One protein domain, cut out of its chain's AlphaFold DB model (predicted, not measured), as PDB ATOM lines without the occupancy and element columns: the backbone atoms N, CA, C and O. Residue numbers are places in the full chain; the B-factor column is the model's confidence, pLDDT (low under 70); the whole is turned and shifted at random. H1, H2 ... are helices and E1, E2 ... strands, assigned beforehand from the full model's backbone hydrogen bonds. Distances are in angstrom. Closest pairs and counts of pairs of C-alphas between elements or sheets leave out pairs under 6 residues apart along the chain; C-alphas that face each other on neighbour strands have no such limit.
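What this domain is: This is residues 21 to 76 of the 79 residues of an uncharacterized protein of Solirubrobacterales bacterium (UniProt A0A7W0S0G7). Look for a loose rod: a small three-stranded sheet makes one end, and the backbone leaves it for helix H1, turns at residues 39 to 47 and returns through H2; neither helix covers the sheet. The 56 printed residues run E1, H1, H2, E2, E3, class mixed, sheet order E1 - E2 - E3, antiparallel. Radius of gyration of the C-alphas is 14.6 A, spans 46 by 22 by 18 A.

How they stand to each other: Start at E1, residues 21 to 23, antiparallel to E2, residues 57 to 62; N 21 and O 60, 2.9 A apart, are within hydrogen-bond range. H1, residues 28 to 38, and H2, residues 48 to 54, are close but not clearly touching; their closest C-alphas, of Phe 29 and Leu 54, are 7.8 A apart. They run opposite ways at a steep tilt of 66 degrees. In both, every O i to N i+4 pair is within hydrogen-bond range. E2 and E3, residues 70 to 75, form an antiparallel hairpin, with N 59 and O 73 2.9 A apart, within hydrogen-bond range.

Where its parts are: Find C-alpha 21 at (330.846, 201.762, 340.812), where E1 begins, 6.3 A long. H1 spans 15.1 A, H2 9.9 A, E2 17.0 A and E3 15.7 A, to C-alpha 75 at (321.351, 205.919, 348.580).

The domain as a whole: The C-alphas farthest apart, of Gly 40 and Gly 65, are 46.5 A apart. The printed part has no cut and no long link. pLDDT is under 70 at 21 residues, among them 67 to 76.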
ATOM      1  N   GLU A  21     329.739 201.739 339.868       71.81
ATOM      2  CA  GLU A  21     330.846 201.762 340.812       71.81
ATOM      3  C   GLU A  21     330.428 202.554 342.057       71.81
ATOM      4  O   GLU A  21     329.800 203.615 341.955       71.81
ATOM      5  N   ARG A  22     330.761 202.028 343.243       71.62
ATOM      6  CA  ARG A  22     330.629 202.766 344.503       71.62
ATOM      7  C   ARG A  22     331.769 203.732 344.641       71.62
ATOM      8  O   ARG A  22     332.921 203.315 344.685       71.62
ATOM      9  N   HIS A  23     331.416 204.988 344.839       68.12
ATOM     10  CA  HIS A  23     332.355 205.988 345.288       68.12
ATOM     11  C   HIS A  23     332.037 206.335 346.735       68.12
ATOM     12  O   HIS A  23     330.875 206.494 347.114       68.12
ATOM     13  N   GLU A  24     333.084 206.434 347.549       66.94
ATOM     14  CA  GLU A  24     332.964 207.050 348.861       66.94
ATOM     15  C   GLU A  24     332.493 208.491 348.646       66.94
ATOM     16  O   GLU A  24     333.133 209.274 347.937       66.94
ATOM     17  N   HIS A  25     331.305 208.808 349.158       67.50
ATOM     18  CA  HIS A  25     330.756 210.142 349.012       67.50
ATOM     19  C   HIS A  25     331.415 211.052 350.043       67.50
ATOM     20  O   HIS A  25     331.102 210.988 351.229       67.50
ATOM     21  N   GLU A  26     332.310 211.921 349.584       61.78
ATOM     22  CA  GLU A  26     332.746 213.049 350.391       61.78
ATOM     23  C   GLU A  26     331.673 214.145 350.284       61.78
ATOM     24  O   GLU A  26     331.418 214.644 349.178       61.78
ATOM     25  N   PRO A  27     330.994 214.506 351.387       64.56
ATOM     26  CA  PRO A  27     329.922 215.486 351.362       64.56
ATOM     27  C   PRO A  27     330.466 216.852 350.947       64.56
ATOM     28  O   PRO A  27     330.907 217.644 351.776       64.56
ATOM     29  N   ARG A  28     330.390 217.166 349.648       68.12
ATOM     30  CA  ARG A  28     330.903 218.429 349.088       68.12
ATOM     31  C   ARG A  28     330.310 219.664 349.762       68.12
ATOM     32  O   ARG A  28     330.944 220.712 349.765       68.12
ATOM     33  N   PHE A  29     329.118 219.554 350.351       72.31
ATOM     34  CA  PHE A  29     328.528 220.632 351.143       72.31
ATOM     35  C   PHE A  29     329.363 220.975 352.382       72.31
ATOM     36  O   PHE A  29     329.481 222.150 352.706       72.31
ATOM     37  N   ALA A  30     329.966 219.983 353.045       76.38
ATOM     38  CA  ALA A  30     330.833 220.202 354.195       76.38
ATOM     39  C   ALA A  30     332.110 220.918 353.749       76.38
ATOM     40  O   ALA A  30     332.457 221.955 354.304       76.38
ATOM     41  N   THR A  31     332.723 220.460 352.652       77.56
ATOM     42  CA  THR A  31     333.890 221.121 352.051       77.56
ATOM     43  C   THR A  31     333.596 222.574 351.663       77.56
ATOM     44  O   THR A  31     334.400 223.459 351.936       77.56
ATOM     45  N   LEU A  32     332.439 222.844 351.049       79.81
ATOM     46  CA  LEU A  32     332.021 224.202 350.680       79.81
ATOM     47  C   LEU A  32     331.733 225.070 351.912       79.81
ATOM     48  O   LEU A  32     332.119 226.236 351.940       79.81
ATOM     49  N   ALA A  33     331.095 224.509 352.941       83.44
ATOM     50  CA  ALA A  33     330.842 225.209 354.195       83.44
ATOM     51  C   ALA A  33     332.145 225.549 354.936       83.44
ATOM     52  O   ALA A  33     332.250 226.607 355.555       83.44
ATOM     53  N   ASP A  34     333.149 224.680 354.861       86.00
ATOM     54  CA  ASP A  34     334.465 224.912 355.455       86.00
ATOM     55  C   ASP A  34     335.262 225.961 354.670       86.00
ATOM     56  O   ASP A  34     335.905 226.819 355.273       86.00
ATOM     57  N   GLN A  35     335.159 225.966 353.337       87.00
ATOM     58  CA  GLN A  35     335.729 227.019 352.489       87.00
ATOM     59  C   GLN A  35     335.092 228.389 352.757       87.00
ATOM     60  O   GLN A  35     335.816 229.375 352.891       87.00
ATOM     61  N   ALA A  36     333.763 228.451 352.887       86.62
ATOM     62  CA  ALA A  36     333.048 229.677 353.240       86.62
ATOM     63  C   ALA A  36     333.508 230.209 354.608       86.62
ATOM     64  O   ALA A  36     333.904 231.368 354.727       86.62
ATOM     65  N   ARG A  37     333.584 229.326 355.614       91.25
ATOM     66  CA  ARG A  37     334.089 229.669 356.952       91.25
ATOM     67  C   ARG A  37     335.542 230.136 356.935       91.25
ATOM     68  O   ARG A  37     335.872 231.106 357.613       91.25
ATOM     69  N   ALA A  38     336.402 229.515 356.127       91.62
ATOM     70  CA  ALA A  38     337.782 229.964 355.933       91.62
ATOM     71  C   ALA A  38     337.870 231.357 355.276       91.62
ATOM     72  O   ALA A  38     338.820 232.095 355.531       91.62
ATOM     73  N   GLY A  39     336.873 231.730 354.468       92.12
ATOM     74  CA  GLY A  39     336.706 233.067 353.892       92.12
ATOM     75  C   GLY A  39     336.066 234.099 354.830       92.12
ATOM     76  O   GLY A  39     335.953 235.262 354.452       92.12
ATOM     77  N   GLY A  40     335.670 233.705 356.046       93.06
ATOM     78  CA  GLY A  40     334.975 234.574 357.003       93.06
ATOM     79  C   GLY A  40     333.466 234.691 356.768       93.06
ATOM     80  O   GLY A  40     332.825 235.558 357.359       93.06
ATOM     81  N   GLU A  41     332.895 233.836 355.923       92.00
ATOM     82  CA  GLU A  41     331.455 233.743 355.701       92.00
ATOM     83  C   GLU A  41     330.840 232.678 356.619       92.00
ATOM     84  O   GLU A  41     331.441 231.633 356.877       92.00
ATOM     85  N   GLU A  42     329.618 232.918 357.096       86.62
ATOM     86  CA  GLU A  42     328.862 231.926 357.859       86.62
ATOM     87  C   GLU A  42     327.769 231.314 356.972       86.62
ATOM     88  O   GLU A  42     326.765 231.977 356.683       86.62
ATOM     89  N   PRO A  43     327.958 230.074 356.480       81.62
ATOM     90  CA  PRO A  43     326.972 229.428 355.633       81.62
ATOM     91  C   PRO A  43     325.694 229.140 356.435       81.62
ATOM     92  O   PRO A  43     325.771 228.768 357.611       81.62
ATOM     93  N   PRO A  44     324.507 229.285 355.820       81.69
ATOM     94  CA  PRO A  44     323.254 228.999 356.500       81.69
ATOM     95  C   PRO A  44     323.214 227.529 356.946       81.69
ATOM     96  O   PRO A  44     323.710 226.658 356.221       81.69
ATOM     97  N   PRO A  45     322.605 227.227 358.106       81.06
ATOM     98  CA  PRO A  45     322.458 225.852 358.549       81.06
ATOM     99  C   PRO A  45     321.620 225.078 357.534       81.06
ATOM    100  O   PRO A  45     320.574 225.548 357.073       81.06
ATOM    101  N   LEU A  46     322.083 223.881 357.185       75.31
ATOM    102  CA  LEU A  46     321.311 222.990 356.337       75.31
ATOM    103  C   LEU A  46     320.157 222.407 357.159       75.31
ATOM    104  O   LEU A  46     320.367 221.968 358.290       75.31
ATOM    105  N   PRO A  47     318.927 222.376 356.619       84.25
ATOM    106  CA  PRO A  47     317.856 221.616 357.243       84.25
ATOM    107  C   PRO A  47     318.277 220.150 357.399       84.25
ATOM    108  O   PRO A  47     318.851 219.580 356.472       84.25
ATOM    109  N   GLU A  48     317.937 219.521 358.523       79.94
ATOM    110  CA  GLU A  48     318.310 218.131 358.850       79.94
ATOM    111  C   GLU A  48     318.017 217.158 357.698       79.94
ATOM    112  O   GLU A  48     318.875 216.387 357.279       79.94
ATOM    113  N   ARG A  49     316.840 217.292 357.076       74.94
ATOM    114  CA  ARG A  49     316.448 216.463 355.932       74.94
ATOM    115  C   ARG A  49     317.386 216.598 354.726       74.94
ATOM    116  O   ARG A  49     317.561 215.649 353.966       74.94
ATOM    117  N   VAL A  50     317.955 217.782 354.522       73.62
ATOM    118  CA  VAL A  50     318.925 218.034 353.452       73.62
ATOM    119  C   VAL A  50     320.270 217.410 353.813       73.62
ATOM    120  O   VAL A  50     320.880 216.783 352.953       73.62
ATOM    121  N   GLU A  51     320.706 217.498 355.071       75.56
ATOM    122  CA  GLU A  51     321.921 216.808 355.516       75.56
ATOM    123  C   GLU A  51     321.818 215.289 355.339       75.56
ATOM    124  O   GLU A  51     322.749 214.674 354.828       75.56
ATOM    125  N   GLU A  52     320.687 214.681 355.696       72.75
ATOM    126  CA  GLU A  52     320.452 213.243 355.512       72.75
ATOM    127  C   GLU A  52     320.564 212.808 354.046       72.75
ATOM    128  O   GLU A  52     321.195 211.795 353.745       72.75
ATOM    129  N   LEU A  53     319.967 213.575 353.125       67.69
ATOM    130  CA  LEU A  53     320.027 213.298 351.686       67.69
ATOM    131  C   LEU A  53     321.457 213.394 351.148       67.69
ATOM    132  O   LEU A  53     321.844 212.629 350.265       67.69
ATOM    133  N   LEU A  54     322.244 214.321 351.691       70.38
ATOM    134  CA  LEU A  54     323.625 214.546 351.286       70.38
ATOM    135  C   LEU A  54     324.629 213.620 351.995       70.38
ATOM    136  O   LEU A  54     325.798 213.613 351.622       70.38
ATOM    137  N   ARG A  55     324.220 212.829 352.995       69.81
ATOM    138  CA  ARG A  55     325.083 211.840 353.676       69.81
ATOM    139  C   ARG A  55     325.059 210.445 353.033       69.81
ATOM    140  O   ARG A  55     325.790 209.571 353.486       69.81
ATOM    141  N   GLY A  56     324.227 210.219 352.014       66.88
ATOM    142  CA  GLY A  56     324.095 208.915 351.355       66.88
ATOM    143  C   GLY A  56     325.325 208.469 350.545       66.88
ATOM    144  O   GLY A  56     326.136 209.290 350.125       66.88
ATOM    145  N   ASP A  57     325.424 207.163 350.284       68.81
ATOM    146  CA  ASP A  57     326.398 206.553 349.369       68.81
ATOM    147  C   ASP A  57     326.145 207.001 347.931       68.81
ATOM    148  O   ASP A  57     325.008 206.912 347.473       68.81
ATOM    149  N   CYS A  58     327.185 207.387 347.189       69.19
ATOM    150  CA  CYS A  58     327.058 207.750 345.780       69.19
ATOM    151  C   CYS A  58     327.540 206.639 344.844       69.19
ATOM    152  O   CYS A  58     328.667 206.153 344.937       69.19
ATOM    153  N   TYR A  59     326.700 206.309 343.866       73.44
ATOM    154  CA  TYR A  59     327.028 205.386 342.782       73.44
ATOM    155  C   TYR A  59     327.131 206.124 341.468       73.44
ATOM    156  O   TYR A  59     326.251 206.926 341.153       73.44
ATOM    157  N   VAL A  60     328.174 205.821 340.701       74.00
ATOM    158  CA  VAL A  60     328.343 206.323 339.338       74.00
ATOM    159  C   VAL A  60     328.203 205.167 338.367       74.00
ATOM    160  O   VAL A  60     328.819 204.118 338.538       74.00
ATOM    161  N   GLY A  61     327.397 205.348 337.327       73.06
ATOM    162  CA  GLY A  61     327.326 204.371 336.249       73.06
ATOM    163  C   GLY A  61     326.865 204.971 334.932       73.06
ATOM    164  O   GLY A  61     326.130 205.963 334.895       73.06
ATOM    165  N   ALA A  62     327.327 204.356 333.845       75.81
ATOM    166  CA  ALA A  62     327.003 204.739 332.479       75.81
ATOM    167  C   ALA A  62     325.903 203.823 331.933       75.81
ATOM    168  O   ALA A  62     326.051 202.601 331.887       75.81
ATOM    169  N   CYS A  63     324.787 204.410 331.501       76.56
ATOM    170  CA  CYS A  63     323.674 203.639 330.961       76.56
ATOM    171  C   CYS A  63     323.877 203.308 329.473       76.56
ATOM    172  O   CYS A  63     323.949 204.232 328.661       76.56
ATOM    173  N   PRO A  64     323.864 202.028 329.055       74.44
ATOM    174  CA  PRO A  64     324.010 201.648 327.647       74.44
ATOM    175  C   PRO A  64     322.744 201.891 326.807       74.44
ATOM    176  O   PRO A  64     322.808 201.803 325.579       74.44
ATOM    177  N   GLY A  65     321.603 202.166 327.454       75.62
ATOM    178  CA  GLY A  65     320.317 202.455 326.814       75.62
ATOM    179  C   GLY A  65     320.189 203.924 326.413       75.62
ATOM    180  O   GLY A  65     320.170 204.243 325.228       75.62
ATOM    181  N   CYS A  66     320.158 204.833 327.396       77.62
ATOM    182  CA  CYS A  66     320.113 206.278 327.132       77.62
ATOM    183  C   CYS A  66     321.486 206.893 326.788       77.62
ATOM    184  O   CYS A  66     321.535 208.056 326.402       77.62
ATOM    185  N   ARG A  67     322.577 206.109 326.887       61.72
ATOM    186  CA  ARG A  67     323.939 206.299 326.323       61.72
ATOM    187  C   ARG A  67     324.705 207.581 326.649       61.72
ATOM    188  O   ARG A  67     325.834 207.716 326.191       61.72
ATOM    189  N   ILE A  68     324.131 208.513 327.406       57.28
ATOM    190  CA  ILE A  68     324.647 209.891 327.470       57.28
ATOM    191  C   ILE A  68     324.875 210.389 328.907       57.28
ATOM    192  O   ILE A  68     325.586 211.368 329.105       57.28
ATOM    193  N   LEU A  69     324.341 209.719 329.933       59.06
ATOM    194  CA  LEU A  69     324.355 210.245 331.303       59.06
ATOM    195  C   LEU A  69     325.117 209.327 332.264       59.06
ATOM    196  O   LEU A  69     324.816 208.137 332.373       59.06
ATOM    197  N   SER A  70     326.085 209.915 332.971       61.00
ATOM    198  CA  SER A  70     326.621 209.361 334.216       61.00
ATOM    199  C   SER A  70     325.664 209.761 335.331       61.00
ATOM    200  O   SER A  70     325.505 210.950 335.609       61.00
ATOM    201  N   HIS A  71     324.972 208.796 335.929       62.62
ATOM    202  CA  HIS A  71     324.098 209.079 337.065       62.62
ATOM    203  C   HIS A  71     324.925 209.050 338.340       62.62
ATOM    204  O   HIS A  71     325.604 208.058 338.568       62.62
ATOM    205  N   VAL A  72     324.842 210.101 339.157       66.00
ATOM    206  CA  VAL A  72     325.228 210.034 340.569       66.00
ATOM    207  C   VAL A  72     323.962 209.694 341.336       66.00
ATOM    208  O   VAL A  72     323.033 210.500 341.378       66.00
ATOM    209  N   ILE A  73     323.885 208.478 341.864       66.00
ATOM    210  CA  ILE A  73     322.715 208.011 342.607       66.00
ATOM    211  C   ILE A  73     323.108 207.920 344.073       66.00
ATOM    212  O   ILE A  73     323.952 207.100 344.426       66.00
ATOM    213  N   SER A  74     322.513 208.777 344.899       63.56
ATOM    214  CA  SER A  74     322.697 208.741 346.348       63.56
ATOM    215  C   SER A  74     321.709 207.759 346.977       63.56
ATOM    216  O   SER A  74     320.508 207.848 346.720       63.56
ATOM    217  N   HIS A  75     322.189 206.835 347.803       60.53
ATOM    218  CA  HIS A  75     321.351 205.919 348.580       60.53
ATOM    219  C   HIS A  75     321.654 206.048 350.067       60.53
ATOM    220  O   HIS A  75     322.787 206.300 350.461       60.53
ATOM    221  N   HIS A  76     320.652 205.814 350.906       60.41
ATOM    222  CA  HIS A  76     320.906 205.617 352.327       60.41
ATOM    223  C   HIS A  76     321.665 204.299 352.527       60.41
ATOM    224  O   HIS A  76     321.292 203.281 351.934       60.41
TER     225      HIS A  76